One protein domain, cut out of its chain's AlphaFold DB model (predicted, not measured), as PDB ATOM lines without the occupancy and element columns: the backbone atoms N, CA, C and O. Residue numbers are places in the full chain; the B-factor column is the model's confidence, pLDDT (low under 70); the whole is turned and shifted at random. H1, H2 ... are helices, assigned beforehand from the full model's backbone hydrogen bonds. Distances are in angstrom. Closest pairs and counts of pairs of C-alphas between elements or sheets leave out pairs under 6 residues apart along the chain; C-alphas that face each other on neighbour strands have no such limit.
ATOM      1  N   ASP A  64      35.070  23.456 -26.040       93.25
ATOM      2  CA  ASP A  64      36.378  23.856 -25.524       93.25
ATOM      3  C   ASP A  64      37.424  22.740 -25.662       93.25
ATOM      4  O   ASP A  64      38.525  22.964 -26.168       93.25
ATOM      5  N   HIS A  65      37.066  21.517 -25.267       93.19
ATOM      6  CA  HIS A  65      37.912  20.341 -25.423       93.19
ATOM      7  C   HIS A  65      38.137  20.026 -26.905       93.19
ATOM      8  O   HIS A  65      39.258  19.708 -27.305       93.19
ATOM      9  N   HIS A  66      37.095  20.142 -27.727       94.94
ATOM     10  CA  HIS A  66      37.183  19.907 -29.163       94.94
ATOM     11  C   HIS A  66      38.178  20.864 -29.835       94.94
ATOM     12  O   HIS A  66      39.054  20.422 -30.573       94.94
ATOM     13  N   LEU A  67      38.089  22.162 -29.528       95.06
ATOM     14  CA  LEU A  67      38.949  23.205 -30.090       95.06
ATOM     15  C   LEU A  67      40.408  23.115 -29.619       95.06
ATOM     16  O   LEU A  67      41.308  23.472 -30.373       95.06
ATOM     17  N   LYS A  68      40.654  22.652 -28.387       93.56
ATOM     18  CA  LYS A  68      42.016  22.490 -27.844       93.56
ATOM     19  C   LYS A  68      42.758  21.292 -28.425       93.56
ATOM     20  O   LYS A  68      43.975  21.340 -28.555       93.56
ATOM     21  N   ASN A  69      42.038  20.214 -28.734       92.69
ATOM     22  CA  ASN A  69      42.645  18.924 -29.075       92.69
ATOM     23  C   ASN A  69      42.552  18.569 -30.562       92.69
ATOM     24  O   ASN A  69      43.035  17.512 -30.966       92.69
ATOM     25  N   ARG A  70      41.912  19.407 -31.382       91.19
ATOM     26  CA  ARG A  70      41.751  19.169 -32.818       91.19
ATOM     27  C   ARG A  70      42.041  20.429 -33.609       91.19
ATOM     28  O   ARG A  70      41.720  21.536 -33.186       91.19
ATOM     29  N   GLN A  71      42.587  20.244 -34.804       92.94
ATOM     30  CA  GLN A  71      42.675  21.328 -35.764       92.94
ATOM     31  C   GLN A  71      41.318  21.498 -36.446       92.94
ATOM     32  O   GLN A  71      40.853  20.610 -37.153       92.94
ATOM     33  N   VAL A  72      40.677  22.636 -36.189       94.62
ATOM     34  CA  VAL A  72      39.365  22.987 -36.745       94.62
ATOM     35  C   VAL A  72      39.537  24.082 -37.793       94.62
ATOM     36  O   VAL A  72      40.202  25.092 -37.525       94.62
ATOM     37  N   SER A  73      38.934  23.879 -38.964       95.50
ATOM     38  CA  SER A  73      38.979  24.817 -40.086       95.50
ATOM     39  C   SER A  73      38.213  26.115 -39.781       95.50
ATOM     40  O   SER A  73      37.348  26.156 -38.904       95.50
ATOM     41  N   ILE A  74      38.519  27.198 -40.500       93.38
ATOM     42  CA  ILE A  74      37.770  28.460 -40.376       93.38
ATOM     43  C   ILE A  74      36.275  28.269 -40.717       93.38
ATOM     44  O   ILE A  74      35.448  28.725 -39.926       93.38
ATOM     45  N   PRO A  75      35.888  27.567 -41.805       94.69
ATOM     46  CA  PRO A  75      34.478  27.292 -42.100       94.69
ATOM     47  C   PRO A  75      33.725  26.571 -40.972       94.69
ATOM     48  O   PRO A  75      32.597  26.947 -40.641       94.69
ATOM     49  N   ASP A  76      34.353  25.584 -40.328       95.25
ATOM     50  CA  ASP A  76      33.733  24.863 -39.209       95.25
ATOM     51  C   ASP A  76      33.568  25.768 -37.983       95.25
ATOM     52  O   ASP A  76      32.520  25.771 -37.342       95.25
ATOM     53  N   ARG A  77      34.565  26.616 -37.690       95.25
ATOM     54  CA  ARG A  77      34.474  27.627 -36.620       95.25
ATOM     55  C   ARG A  77      33.341  28.619 -36.866       95.25
ATOM     56  O   ARG A  77      32.588  28.925 -35.941       95.25
ATOM     57  N   CYS A  78      33.194  29.089 -38.105       93.44
ATOM     58  CA  CYS A  78      32.066  29.927 -38.509       93.44
ATOM     59  C   CYS A  78      30.732  29.199 -38.304       93.44
ATOM     60  O   CYS A  78      29.793  29.794 -37.778       93.44
ATOM     61  N   SER A  79      30.665  27.910 -38.652       94.25
ATOM     62  CA  SER A  79      29.469  27.083 -38.455       94.25
ATOM     63  C   SER A  79      29.116  26.939 -36.972       94.25
ATOM     64  O   SER A  79      27.964  27.151 -36.603       94.25
ATOM     65  N   PHE A  80      30.100  26.695 -36.098       94.88
ATOM     66  CA  PHE A  80      29.883  26.645 -34.648       94.88
ATOM     67  C   PHE A  80      29.343  27.967 -34.101       94.88
ATOM     68  O   PHE A  80      28.369  27.971 -33.347       94.88
ATOM     69  N   ALA A  81      29.948  29.093 -34.491       93.94
ATOM     70  CA  ALA A  81      29.472  30.414 -34.090       93.94
ATOM     71  C   ALA A  81      28.023  30.633 -34.552       93.94
ATOM     72  O   ALA A  81      27.164  30.994 -33.747       93.94
ATOM     73  N   PHE A  82      27.727  30.338 -35.819       92.88
ATOM     74  CA  PHE A  82      26.393  30.481 -36.394       92.88
ATOM     75  C   PHE A  82      25.338  29.619 -35.683       92.88
ATOM     76  O   PHE A  82      24.290  30.138 -35.298       92.88
ATOM     77  N   ASP A  83      25.627  28.342 -35.432       93.69
ATOM     78  CA  ASP A  83      24.732  27.414 -34.738       93.69
ATOM     79  C   ASP A  83      24.408  27.877 -33.312       93.69
ATOM     80  O   ASP A  83      23.244  27.896 -32.895       93.69
ATOM     81  N   VAL A  84      25.423  28.330 -32.569       92.88
ATOM     82  CA  VAL A  84      25.231  28.931 -31.241       92.88
ATOM     83  C   VAL A  84      24.317  30.151 -31.332       92.88
ATOM     84  O   VAL A  84      23.437  30.338 -30.489       92.88
ATOM     85  N   SER A  85      24.505  30.967 -32.364       92.12
ATOM     86  CA  SER A  85      23.729  32.178 -32.604       92.12
ATOM     87  C   SER A  85      22.234  31.879 -32.838       92.12
ATOM     88  O   SER A  85      21.370  32.575 -32.297       92.12
ATOM     89  N   LEU A  86      21.911  30.784 -33.541       92.06
ATOM     90  CA  LEU A  86      20.536  30.311 -33.740       92.06
ATOM     91  C   LEU A  86      19.905  29.820 -32.431       92.06
ATOM     92  O   LEU A  86      18.767  30.173 -32.111       92.06
ATOM     93  N   GLY A  87      20.653  29.039 -31.644       91.31
ATOM     94  CA  GLY A  87      20.212  28.590 -30.322       91.31
ATOM     95  C   GLY A  87      19.936  29.761 -29.376       91.31
ATOM     96  O   GLY A  87      18.911  29.789 -28.691       91.31
ATOM     97  N   LEU A  88      20.806  30.773 -29.383       89.88
ATOM     98  CA  LEU A  88      20.655  31.957 -28.543       89.88
ATOM     99  C   LEU A  88      19.460  32.817 -28.970       89.88
ATOM    100  O   LEU A  88      18.669  33.233 -28.122       89.88
ATOM    101  N   TYR A  89      19.256  32.994 -30.279       89.75
ATOM    102  CA  TYR A  89      18.065  33.649 -30.821       89.75
ATOM    103  C   TYR A  89      16.768  32.973 -30.348       89.75
ATOM    104  O   TYR A  89      15.836  33.641 -29.885       89.75
ATOM    105  N   TYR A  90      16.714  31.638 -30.405       90.44
ATOM    106  CA  TYR A  90      15.580  30.872 -29.893       90.44
ATOM    107  C   TYR A  90      15.354  31.122 -28.392       90.44
ATOM    108  O   TYR A  90      14.225  31.402 -27.974       90.44
ATOM    109  N   LEU A  91      16.412  31.063 -27.572       88.38
ATOM    110  CA  LEU A  91      16.326  31.276 -26.121       88.38
ATOM    111  C   LEU A  91      15.838  32.685 -25.768       88.38
ATOM    112  O   LEU A  91      14.976  32.844 -24.899       88.38
ATOM    113  N   HIS A  92      16.301  33.702 -26.493       88.88
ATOM    114  CA  HIS A  92      15.857  35.087 -26.319       88.88
ATOM    115  C   HIS A  92      14.369  35.264 -26.600       88.88
ATOM    116  O   HIS A  92      13.680  35.991 -25.874       88.88
ATOM    117  N   ASN A  93      13.840  34.563 -27.604       87.75
ATOM    118  CA  ASN A  93      12.405  34.544 -27.897       87.75
ATOM    119  C   ASN A  93      11.591  33.812 -26.820       87.75
ATOM    120  O   ASN A  93      10.418  34.126 -26.617       87.75
ATOM    121  N   LYS A  94      12.216  32.904 -26.066       86.44
ATOM    122  CA  LYS A  94      11.640  32.279 -24.865       86.44
ATOM    123  C   LYS A  94      11.886  33.075 -23.577       86.44
ATOM    124  O   LYS A  94      11.539  32.591 -22.505       86.44
ATOM    125  N   ARG A  95      12.438  34.295 -23.673       82.50
ATOM    126  CA  ARG A  95      12.805  35.165 -22.536       82.50
ATOM    127  C   ARG A  95      13.789  34.500 -21.562       82.50
ATOM    128  O   ARG A  95      13.791  34.809 -20.374       82.50
ATOM    129  N   CYS A  96      14.629  33.597 -22.066       79.44
ATOM    130  CA  CYS A  96      15.719  33.002 -21.309       79.44
ATOM    131  C   CYS A  96      16.994  33.809 -21.556       79.44
ATOM    132  O   CYS A  96      17.518  33.798 -22.668       79.44
ATOM    133  N   MET A  97      17.445  34.518 -20.523       78.56
ATOM    134  CA  MET A  97      18.701  35.270 -20.496       78.56
ATOM    135  C   MET A  97      19.494  34.763 -19.299       78.56
ATOM    136  O   MET A  97      18.922  34.623 -18.216       78.56
ATOM    137  N   HIS A  98      20.764  34.420 -19.494       68.44
ATOM    138  CA  HIS A  98      21.499  33.652 -18.483       68.44
ATOM    139  C   HIS A  98      22.943  34.128 -18.295       68.44
ATOM    140  O   HIS A  98      23.501  33.995 -17.203       68.44
ATOM    141  N   ARG A  99      23.602  34.619 -19.344       72.19
ATOM    142  CA  ARG A  99      25.059  34.748 -19.345       72.19
ATOM    143  C   ARG A  99      25.540  36.055 -18.713       72.19
ATOM    144  O   ARG A  99      24.772  36.968 -18.410       72.19
ATOM    145  N   GLN A 100      26.843  36.098 -18.452       70.25
ATOM    146  CA  GLN A 100      27.505  37.157 -17.698       70.25
ATOM    147  C   GLN A 100      28.076  38.240 -18.618       70.25
ATOM    148  O   GLN A 100      28.831  37.956 -19.550       70.25
ATOM    149  N   ALA A 101      27.787  39.493 -18.281       75.81
ATOM    150  CA  ALA A 101      28.406  40.677 -18.868       75.81
ATOM    151  C   ALA A 101      28.829  41.655 -17.757       75.81
ATOM    152  O   ALA A 101      28.373  41.499 -16.618       75.81
ATOM    153  N   PRO A 102      29.682  42.656 -18.050       76.31
ATOM    154  CA  PRO A 102      30.167  43.601 -17.044       76.31
ATOM    155  C   PRO A 102      29.037  44.265 -16.242       76.31
ATOM    156  O   PRO A 102      29.095  44.315 -15.015       76.31
ATOM    157  N   GLU A 103      27.958  44.688 -16.907       78.69
ATOM    158  CA  GLU A 103      26.808  45.318 -16.254       78.69
ATOM    159  C   GLU A 103      26.011  44.363 -15.347       78.69
ATOM    160  O   GLU A 103      25.446  44.798 -14.341       78.69
ATOM    161  N   VAL A 104      26.008  43.057 -15.639       79.94
ATOM    162  CA  VAL A 104      25.343  42.032 -14.812       79.94
ATOM    163  C   VAL A 104      26.077  41.862 -13.484       79.94
ATOM    164  O   VAL A 104      25.443  41.649 -12.453       79.94
ATOM    165  N   ILE A 105      27.409  42.003 -13.480       74.44
ATOM    166  CA  ILE A 105      28.224  41.911 -12.258       74.44
ATOM    167  C   ILE A 105      27.817  43.004 -11.259       74.44
ATOM    168  O   ILE A 105      27.753  42.741 -10.059       74.44
ATOM    169  N   ALA A 106      27.508  44.205 -11.755       74.50
ATOM    170  CA  ALA A 106      27.098  45.335 -10.929       74.50
ATOM    171  C   ALA A 106      25.604  45.301 -10.560       74.50
ATOM    172  O   ALA A 106      25.247  45.520  -9.406       74.50
ATOM    173  N   THR A 107      24.726  45.031 -11.531       77.38
ATOM    174  CA  THR A 107      23.270  45.218 -11.378       77.38
ATOM    175  C   THR A 107      22.508  43.943 -11.032       77.38
ATOM    176  O   THR A 107      21.380  44.017 -10.552       77.38
ATOM    177  N   ARG A 108      23.095  42.766 -11.293       77.56
ATOM    178  CA  ARG A 108      22.427  41.450 -11.265       77.56
ATOM    179  C   ARG A 108      21.188  41.351 -12.168       77.56
ATOM    180  O   ARG A 108      20.386  40.433 -12.000       77.56
ATOM    181  N   MET A 109      21.033  42.266 -13.126       79.44
ATOM    182  CA  MET A 109      19.956  42.233 -14.114       79.44
ATOM    183  C   MET A 109      20.438  41.538 -15.381       79.44
ATOM    184  O   MET A 109      21.457  41.919 -15.948       79.44
ATOM    185  N   TYR A 110      19.690  40.533 -15.831       82.81
ATOM    186  CA  TYR A 110      19.981  39.798 -17.059       82.81
ATOM    187  C   TYR A 110      19.136  40.351 -18.201       82.81
ATOM    188  O   TYR A 110      17.913  40.457 -18.077       82.81
ATOM    189  N   THR A 111      19.789  40.689 -19.309       85.69
ATOM    190  CA  THR A 111      19.151  41.253 -20.501       85.69
ATOM    191  C   THR A 111      19.592  40.496 -21.754       85.69
ATOM    192  O   THR A 111      20.450  39.616 -21.704       85.69
ATOM    193  N   ARG A 112      19.016  40.809 -22.916       85.50
ATOM    194  CA  ARG A 112      19.455  40.184 -24.176       85.50
ATOM    195  C   ARG A 112      20.878  40.611 -24.524       85.50
ATOM    196  O   ARG A 112      21.679  39.826 -25.018       85.50
ATOM    197  N   GLU A 113      21.202  41.855 -24.217       88.75
ATOM    198  CA  GLU A 113      22.474  42.498 -24.499       88.75
ATOM    199  C   GLU A 113      23.615  41.860 -23.693       88.75
ATOM    200  O   GLU A 113      24.741  41.790 -24.195       88.75
ATOM    201  N   CYS A 114      23.348  41.348 -22.481       88.88
ATOM    202  CA  CYS A 114      24.368  40.649 -21.696       88.88
ATOM    203  C   CYS A 114      24.754  39.302 -22.327       88.88
ATOM    204  O   CYS A 114      25.935  38.967 -22.408       88.88
ATOM    205  N   ASP A 115      23.779  38.573 -22.871       89.25
ATOM    206  CA  ASP A 115      24.038  37.351 -23.630       89.25
ATOM    207  C   ASP A 115      24.789  37.633 -24.937       89.25
ATOM    208  O   ASP A 115      25.636  36.832 -25.326       89.25
ATOM    209  N   VAL A 116      24.528  38.768 -25.601       91.25
ATOM    210  CA  VAL A 116      25.288  39.200 -26.792       91.25
ATOM    211  C   VAL A 116      26.756  39.459 -26.440       91.25
ATOM    212  O   VAL A 116      27.645  39.040 -27.179       91.25
ATOM    213  N   TYR A 117      27.038  40.066 -25.285       92.06
ATOM    214  CA  TYR A 117      28.417  40.220 -24.815       92.06
ATOM    215  C   TYR A 117      29.102  38.862 -24.619       92.06
ATOM    216  O   TYR A 117      30.195  38.628 -25.144       92.06
ATOM    217  N   SER A 118      28.452  37.943 -23.897       91.56
ATOM    218  CA  SER A 118      29.005  36.604 -23.666       91.56
ATOM    219  C   SER A 118      29.136  35.795 -24.956       91.56
ATOM    220  O   SER A 118      30.049  34.984 -25.076       91.56
ATOM    221  N   TYR A 119      28.250  36.020 -25.925       93.19
ATOM    222  CA  TYR A 119      28.359  35.451 -27.259       93.19
ATOM    223  C   TYR A 119      29.636  35.923 -27.964       93.19
ATOM    224  O   TYR A 119      30.369  35.095 -28.490       93.19
ATOM    225  N   GLY A 120      29.969  37.217 -27.892       93.81
ATOM    226  CA  GLY A 120      31.239  37.733 -28.415       93.81
ATOM    227  C   GLY A 120      32.468  37.075 -27.775       93.81
ATOM    228  O   GLY A 120      33.421  36.752 -28.479       93.81
ATOM    229  N   ILE A 121      32.430  36.814 -26.459       93.88
ATOM    230  CA  ILE A 121      33.492  36.063 -25.760       93.88
ATOM    231  C   ILE A 121      33.600  34.638 -26.310       93.88
ATOM    232  O   ILE A 121      34.694  34.210 -26.658       93.88
ATOM    233  N   LEU A 122      32.473  33.945 -26.474       94.00
ATOM    234  CA  LEU A 122      32.451  32.586 -27.008       94.00
ATOM    235  C   LEU A 122      32.956  32.512 -28.452       94.00
ATOM    236  O   LEU A 122      33.717  31.610 -28.789       94.00
ATOM    237  N   VAL A 123      32.580  33.460 -29.312       94.75
ATOM    238  CA  VAL A 123      33.126  33.531 -30.674       94.75
ATOM    239  C   VAL A 123      34.634  33.769 -30.619       94.75
ATOM    240  O   VAL A 123      35.383  33.087 -31.310       94.75
ATOM    241  N   TRP A 124      35.118  34.650 -29.742       95.56
ATOM    242  CA  TRP A 124      36.556  34.809 -29.546       95.56
ATOM    243  C   TRP A 124      37.236  33.499 -29.112       95.56
ATOM    244  O   TRP A 124      38.260  33.133 -29.687       95.56
ATOM    245  N   GLU A 125      36.653  32.748 -28.171       95.56
ATOM    246  CA  GLU A 125      37.159  31.437 -27.737       95.56
ATOM    247  C   GLU A 125      37.187  30.431 -28.898       95.56
ATOM    248  O   GLU A 125      38.183  29.727 -29.078       95.56
ATOM    249  N   ILE A 126      36.141  30.411 -29.733       95.50
ATOM    250  CA  ILE A 126      36.060  29.565 -30.932       95.50
ATOM    251  C   ILE A 126      37.230  29.832 -31.874       95.50
ATOM    252  O   ILE A 126      37.820  28.883 -32.381       95.50
ATOM    253  N   PHE A 127      37.608  31.090 -32.095       95.69
ATOM    254  CA  PHE A 127      38.702  31.446 -33.005       95.69
ATOM    255  C   PHE A 127      40.092  31.427 -32.347       95.69
ATOM    256  O   PHE A 127      41.093  31.443 -33.055       95.69
ATOM    257  N   ASN A 128      40.173  31.297 -31.018       94.38
ATOM    258  CA  ASN A 128      41.429  31.237 -30.258       94.38
ATOM    259  C   ASN A 128      41.647  29.881 -29.567       94.38
ATOM    260  O   ASN A 128      42.299  29.805 -28.527       94.38
ATOM    261  N   ASN A 129      41.106  28.796 -30.131       94.38
ATOM    262  CA  ASN A 129      41.288  27.422 -29.637       94.38
ATOM    263  C   ASN A 129      40.912  27.242 -28.153       94.38
ATOM    264  O   ASN A 129      41.601  26.555 -27.401       94.38
ATOM    265  N   ALA A 130      39.832  27.899 -27.725       94.50
ATOM    266  CA  ALA A 130      39.343  27.910 -26.348       94.50
ATOM    267  C   ALA A 130      40.404  28.307 -25.302       94.50
ATOM    268  O   ALA A 130      40.412  27.807 -24.169       94.50
ATOM    269  N   ARG A 131      41.316  29.211 -25.685       93.38
ATOM    270  CA  ARG A 131      42.175  29.936 -24.747       93.38
ATOM    271  C   ARG A 131      41.345  30.748 -23.764       93.38
ATOM    272  O   ARG A 131      40.214  31.130 -24.053       93.38
ATOM    273  N   MET A 132      41.922  31.028 -22.601       91.38
ATOM    274  CA  MET A 132      41.266  31.876 -21.614       91.38
ATOM    275  C   MET A 132      41.367  33.348 -22.070       91.38
ATOM    276  O   MET A 132      42.478  33.842 -22.252       91.38
ATOM    277  N   PRO A 133      40.246  34.086 -22.224       91.44
ATOM    278  CA  PRO A 133      40.248  35.428 -22.830       91.44
ATOM    279  C   PRO A 133      41.104  36.486 -22.125       91.44
ATOM    280  O   PRO A 133      41.508  37.472 -22.733       91.44
ATOM    281  N   PHE A 134      41.370  36.285 -20.837       92.31
ATOM    282  CA  PHE A 134      42.152  37.181 -19.992       92.31
ATOM    283  C   PHE A 134      43.222  36.397 -19.220       92.31
ATOM    284  O   PHE A 134      43.397  36.625 -18.027       92.31
ATOM    285  N   GLU A 135      43.883  35.433 -19.870       92.00
ATOM    286  CA  GLU A 135      44.815  34.493 -19.220       92.00
ATOM    287  C   GLU A 135      45.958  35.162 -18.442       92.00
ATOM    288  O   GLU A 135      46.418  34.617 -17.443       92.00
ATOM    289  N   GLU A 136      46.352  36.374 -18.831       91.88
ATOM    290  CA  GLU A 136      47.391  37.150 -18.144       91.88
ATOM    291  C   GLU A 136      46.923  37.828 -16.844       91.88
ATOM    292  O   GLU A 136      47.727  38.386 -16.097       91.88
ATOM    293  N   TYR A 137      45.622  37.806 -16.547       93.00
ATOM    294  CA  TYR A 137      45.039  38.531 -15.424       93.00
ATOM    295  C   TYR A 137      44.396  37.598 -14.401       93.00
ATOM    296  O   TYR A 137      43.709  36.631 -14.723       93.00
ATOM    297  N   SER A 138      44.521  37.960 -13.122       93.62
ATOM    298  CA  SER A 138      43.759  37.299 -12.062       93.62
ATOM    299  C   SER A 138      42.256  37.575 -12.203       93.62
ATOM    300  O   SER A 138      41.849  38.662 -12.618       93.62
ATOM    301  N   ASN A 139      41.408  36.649 -11.741       88.38
ATOM    302  CA  ASN A 139      39.948  36.842 -11.727       88.38
ATOM    303  C   ASN A 139      39.515  38.130 -11.004       88.38
ATOM    304  O   ASN A 139      38.529  38.759 -11.388       88.38
ATOM    305  N   ARG A 140      40.249  38.540  -9.959       89.62
ATOM    306  CA  ARG A 140      40.003  39.805  -9.252       89.62
ATOM    307  C   ARG A 140      40.257  41.000 -10.167       89.62
ATOM    308  O   ARG A 140      39.405  41.879 -10.252       89.62
ATOM    309  N   THR A 141      41.394  41.005 -10.858       92.44
ATOM    310  CA  THR A 141      41.773  42.062 -11.805       92.44
ATOM    311  C   THR A 141      40.775  42.146 -12.953       92.44
ATOM    312  O   THR A 141      40.291  43.231 -13.252       92.44
ATOM    313  N   VAL A 142      40.397  41.008 -13.543       90.19
ATOM    314  CA  VAL A 142      39.390  40.965 -14.615       90.19
ATOM    315  C   VAL A 142      38.091  41.616 -14.144       90.19
ATOM    316  O   VAL A 142      37.618  42.558 -14.769       90.19
ATOM    317  N   ARG A 143      37.554  41.209 -12.987       86.25
ATOM    318  CA  ARG A 143      36.310  41.781 -12.438       86.25
ATOM    319  C   ARG A 143      36.374  43.289 -12.210       86.25
ATOM    320  O   ARG A 143      35.373  43.960 -12.421       86.25
ATOM    321  N   GLN A 144      37.522  43.813 -11.789       88.12
ATOM    322  CA  GLN A 144      37.705  45.251 -11.572       88.12
ATOM    323  C   GLN A 144      37.734  46.041 -12.886       88.12
ATOM    324  O   GLN A 144      37.266  47.175 -12.922       88.12
ATOM    325  N   ARG A 145      38.263  45.441 -13.956       90.69
ATOM    326  CA  ARG A 145      38.541  46.127 -15.223       90.69
ATOM    327  C   ARG A 145      37.514  45.866 -16.319       90.69
ATOM    328  O   ARG A 145      37.501  46.584 -17.308       90.69
ATOM    329  N   LEU A 146      36.624  44.883 -16.161       86.12
ATOM    330  CA  LEU A 146      35.608  44.524 -17.164       86.12
ATOM    331  C   LEU A 146      34.720  45.704 -17.604       86.12
ATOM    332  O   LEU A 146      34.260  45.724 -18.745       86.12
ATOM    333  N   CYS A 147      34.503  46.693 -16.733       83.81
ATOM    334  CA  CYS A 147      33.753  47.908 -17.063       83.81
ATOM    335  C   CYS A 147      34.538  48.896 -17.947       83.81
ATOM    336  O   CYS A 147      33.934  49.778 -18.555       83.81
ATOM    337  N   GLU A 148      35.865  48.771 -18.045       89.75
ATOM    338  CA  GLU A 148      36.687  49.616 -18.912       89.75
ATOM    339  C   GLU A 148      36.347  49.324 -20.389       89.75
ATOM    340  O   GLU A 148      36.430  48.171 -20.822       89.75
ATOM    341  N   PRO A 149      36.011  50.335 -21.215       86.56
ATOM    342  CA  PRO A 149      35.592  50.115 -22.604       86.56
ATOM    343  C   PRO A 149      36.623  49.395 -23.481       86.56
ATOM    344  O   PRO A 149      36.253  48.680 -24.408       86.56
ATOM    345  N   ARG A 150      37.916  49.587 -23.191       88.75
ATOM    346  CA  ARG A 150      39.033  49.021 -23.963       88.75
ATOM    347  C   ARG A 150      39.581  47.718 -23.384       88.75
ATOM    348  O   ARG A 150      40.418  47.091 -24.023       88.75
ATOM    349  N   PHE A 151      39.136  47.304 -22.199       92.06
ATOM    350  CA  PHE A 151      39.587  46.054 -21.594       92.06
ATOM    351  C   PHE A 151      38.828  44.885 -22.224       92.06
ATOM    352  O   PHE A 151      37.752  44.492 -21.766       92.06
ATOM    353  N   ARG A 152      39.351  44.389 -23.347       93.38
ATOM    354  CA  ARG A 152      38.774  43.308 -24.153       93.38
ATOM    355  C   ARG A 152      39.854  42.293 -24.539       93.38
ATOM    356  O   ARG A 152      41.023  42.675 -24.595       93.38
ATOM    357  N   PRO A 153      39.485  41.028 -24.805       93.81
ATOM    358  CA  PRO A 153      40.426  40.041 -25.323       93.81
ATOM    359  C   PRO A 153      41.066  40.507 -26.646       93.81
ATOM    360  O   PRO A 153      40.405  41.194 -27.433       93.81
ATOM    361  N   PRO A 154      42.335  40.154 -26.915       92.19
ATOM    362  CA  PRO A 154      43.049  40.615 -28.104       92.19
ATOM    363  C   PRO A 154      42.481  39.988 -29.384       92.19
ATOM    364  O   PRO A 154      42.322  38.774 -29.471       92.19
ATOM    365  N   LEU A 155      42.206  40.799 -30.408       91.56
ATOM    366  CA  LEU A 155      41.793  40.309 -31.728       91.56
ATOM    367  C   LEU A 155      43.038  40.036 -32.582       91.56
ATOM    368  O   LEU A 155      43.757  40.970 -32.935       91.56
ATOM    369  N   THR A 156      43.303  38.768 -32.892       85.69
ATOM    370  CA  THR A 156      44.497  38.341 -33.636       85.69
ATOM    371  C   THR A 156      44.314  38.483 -35.155       85.69
ATOM    372  O   THR A 156      43.180  38.415 -35.634       85.69
ATOM    373  N   PRO A 157      45.401  38.652 -35.936       85.06
ATOM    374  CA  PRO A 157      45.332  38.695 -37.403       85.06
ATOM    375  C   PRO A 157      44.851  37.393 -38.061       85.06
ATOM    376  O   PRO A 157      44.340  37.438 -39.172       85.06
ATOM    377  N   ASP A 158      44.981  36.250 -37.379       85.69
ATOM    378  CA  ASP A 158      44.527  34.940 -37.881       85.69
ATOM    379  C   ASP A 158      42.994  34.808 -37.914       85.69
ATOM    380  O   ASP A 158      42.441  33.881 -38.508       85.69
ATOM    381  N   MET A 159      42.290  35.720 -37.240       91.62
ATOM    382  CA  MET A 159      40.837  35.770 -37.221       91.62
ATOM    383  C   MET A 159      40.322  36.566 -38.431       91.62
ATOM    384  O   MET A 159      40.758  37.705 -38.615       91.62
ATOM    385  N   PRO A 160      39.353  36.036 -39.206       92.94
ATOM    386  CA  PRO A 160      38.773  36.761 -40.335       92.94
ATOM    387  C   PRO A 160      38.214  38.130 -39.933       92.94
ATOM    388  O   PRO A 160      37.654  38.290 -38.843       92.94
ATOM    389  N   ASP A 161      38.339  39.112 -40.822       92.50
ATOM    390  CA  ASP A 161      37.971  40.511 -40.575       92.50
ATOM    391  C   ASP A 161      36.509  40.662 -40.160       92.50
ATOM    392  O   ASP A 161      36.195  41.367 -39.198       92.50
ATOM    393  N   GLU A 162      35.620  39.926 -40.818       90.44
ATOM    394  CA  GLU A 162      34.190  39.909 -40.527       90.44
ATOM    395  C   GLU A 162      33.924  39.431 -39.096       90.44
ATOM    396  O   GLU A 162      33.097  40.000 -38.381       90.44
ATOM    397  N   ILE A 163      34.673  38.425 -38.637       92.56
ATOM    398  CA  ILE A 163      34.554  37.896 -37.278       92.56
ATOM    399  C   ILE A 163      35.088  38.909 -36.267       92.56
ATOM    400  O   ILE A 163      34.430  39.149 -35.252       92.56
ATOM    401  N   ARG A 164      36.218  39.571 -36.553       93.44
ATOM    402  CA  ARG A 164      36.758  40.639 -35.693       93.44
ATOM    403  C   ARG A 164      35.749  41.775 -35.514       93.44
ATOM    404  O   ARG A 164      35.546  42.231 -34.387       93.44
ATOM    405  N   ILE A 165      35.072  42.182 -36.589       91.50
ATOM    406  CA  ILE A 165      34.019  43.210 -36.563       91.50
ATOM    407  C   ILE A 165      32.838  42.761 -35.694       91.50
ATOM    408  O   ILE A 165      32.391  43.510 -34.822       91.50
ATOM    409  N   ILE A 166      32.345  41.534 -35.893       91.00
ATOM    410  CA  ILE A 166      31.202  40.992 -35.141       91.00
ATOM    411  C   ILE A 166      31.522  40.892 -33.647       91.00
ATOM    412  O   ILE A 166      30.724  41.330 -32.813       91.00
ATOM    413  N   VAL A 167      32.692  40.353 -33.299       93.25
ATOM    414  CA  VAL A 167      33.143  40.207 -31.909       93.25
ATOM    415  C   VAL A 167      33.294  41.576 -31.241       93.25
ATOM    416  O   VAL A 167      32.769  41.785 -30.147       93.25
ATOM    417  N   ALA A 168      33.930  42.541 -31.915       92.31
ATOM    418  CA  ALA A 168      34.075  43.899 -31.396       92.31
ATOM    419  C   ALA A 168      32.716  44.580 -31.152       92.31
ATOM    420  O   ALA A 168      32.524  45.214 -30.112       92.31
ATOM    421  N   ALA A 169      31.749  44.404 -32.059       92.19
ATOM    422  CA  ALA A 169      30.397  44.938 -31.899       92.19
ATOM    423  C   ALA A 169      29.658  44.316 -30.697       92.19
ATOM    424  O   ALA A 169      28.991  45.028 -29.942       92.19
ATOM    425  N   CYS A 170      29.816  43.007 -30.466       92.69
ATOM    426  CA  CYS A 170      29.238  42.315 -29.304       92.69
ATOM    427  C   CYS A 170      29.758  42.865 -27.966       92.69
ATOM    428  O   CYS A 170      29.068  42.817 -26.950       92.69
ATOM    429  N   TRP A 171      30.967  43.419 -27.964       91.75
ATOM    430  CA  TRP A 171      31.654  43.930 -26.783       91.75
ATOM    431  C   TRP A 171      31.495  45.431 -26.547       91.75
ATOM    432  O   TRP A 171      32.205  45.994 -25.698       91.75
ATOM    433  N   CYS A 172      30.567  46.078 -27.262       90.00
ATOM    434  CA  CYS A 172      30.289  47.495 -27.080       90.00
ATOM    435  C   CYS A 172      30.029  47.813 -25.598       90.00
ATOM    436  O   CYS A 172      29.274  47.113 -24.911       90.00
ATOM    437  N   ALA A 173      30.695  48.860 -25.102       87.00
ATOM    438  CA  ALA A 173      30.583  49.286 -23.711       87.00
ATOM    439  C   ALA A 173      29.156  49.727 -23.367       87.00
ATOM    440  O   ALA A 173      28.696  49.448 -22.266       87.00
ATOM    441  N   ASN A 174      28.451  50.349 -24.321       88.56
ATOM    442  CA  ASN A 174      27.018  50.591 -24.210       88.56
ATOM    443  C   ASN A 174      26.250  49.322 -24.641       88.56
ATOM    444  O   ASN A 174      26.310  48.972 -25.825       88.56
ATOM    445  N   PRO A 175      25.515  48.646 -23.733       89.56
ATOM    446  CA  PRO A 175      24.736  47.458 -24.070       89.56
ATOM    447  C   PRO A 175      23.717  47.687 -25.190       89.56
ATOM    448  O   PRO A 175      23.531  46.805 -26.021       89.56
ATOM    449  N   GLU A 176      23.114  48.875 -25.273       89.00
ATOM    450  CA  GLU A 176      22.072  49.186 -26.264       89.00
ATOM    451  C   GLU A 176      22.591  49.239 -27.705       89.00
ATOM    452  O   GLU A 176      21.820  49.063 -28.648       89.00
ATOM    453  N   LEU A 177      23.896  49.469 -27.875       89.75
ATOM    454  CA  LEU A 177      24.561  49.493 -29.179       89.75
ATOM    455  C   LEU A 177      25.049  48.107 -29.620       89.75
ATOM    456  O   LEU A 177      25.540  47.959 -30.740       89.75
ATOM    457  N   ARG A 178      24.938  47.087 -28.760       91.62
ATOM    458  CA  ARG A 178      25.280  45.710 -29.129       91.62
ATOM    459  C   ARG A 178      24.259  45.180 -30.147       91.62
ATOM    460  O   ARG A 178      23.079  45.543 -30.095       91.62
TER     461      ARG A 178
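What this domain is: This is residues 64 to 178 of the 191 residues of the protein "Protein tyrosine kinase" of Necator americanus (UniProt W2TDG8). A helix in the middle, H4, runs nearly through the mean of the C-alphas, with the longest helix, H2, on one side of it and H6 on another, both running the opposite way. Short helices H1 and H3 sit near opposite ends of H4, while short H5 is off on a further side, touching no helix, between two long loops, residues 128 to 138 and 146 to 160. The printed part has 115 residues with six named helices, H1 to H6 in chain order, and no named strand; the class is all helix. It is compact, with a radius of gyration of the C-alphas of 14.1 A, and its C-alphas span 39 by 36 by 25 A.

How they stand to each other: Look first at H4, residues 112 to 127, the hub. From the first printed residue comes H1, residues 64 to 69; it only just touches residues 125 to 126 of H4, with 3 pairs of C-alphas within 8 A, the closest those of Leu 67 and Ile 126 at 7.0 A. Next, H2, residues 74 to 93, touches H4 at a shallow tilt of 16 degrees, opposite ways; the closest C-alphas, of Ala 81 and Val 123, are 5.9 A apart. H3, residues 102 to 107, forms a helical hairpin with H4, at a shallow tilt of 30 degrees; they only just touch, with 3 pairs of C-alphas within 8 A, at residue 114 of H4 alone, where the closest C-alphas, of Val 104 and Cys 114, are 7.1 A apart. H5, residues 139 to 145, is close to H3 but not clearly touching, with the closest C-alphas, of Pro 102 and Arg 143, 7.9 A apart. H6, residues 161 to 170, touches H4, opposite ways at a shallow tilt of 33 degrees, only just short of steep; the closest C-alphas, of Gly 120 and Val 167, are 4.7 A apart. H2 and H6 are only just apart, their closest C-alphas at 8.4 A. Every O i to N i+4 pair is within hydrogen-bond range in H1, H2, H4, H5 and H6; in H3 it is 1 of 2.

Where its parts are: Find C-alpha 64 at (36.378, 23.856, -25.524), where H1 begins. H2 runs 28.9 A from C-alpha 74 at (37.770, 28.460, -40.376), and H4 covers 22.9 A from C-alpha 112 to C-alpha 127. H6 covers 14.4 A and ends at C-alpha 170, (29.238, 42.315, -29.304).

The domain as a whole: The C-alphas farthest apart, of Gln 71 and Thr 107, are 39.3 A apart. The printed part has no cut. The links from H4 to H5 and H5 to H6 are long. Mean pLDDT of the printed part is 89.5; look at residue 98 for the one value under 70.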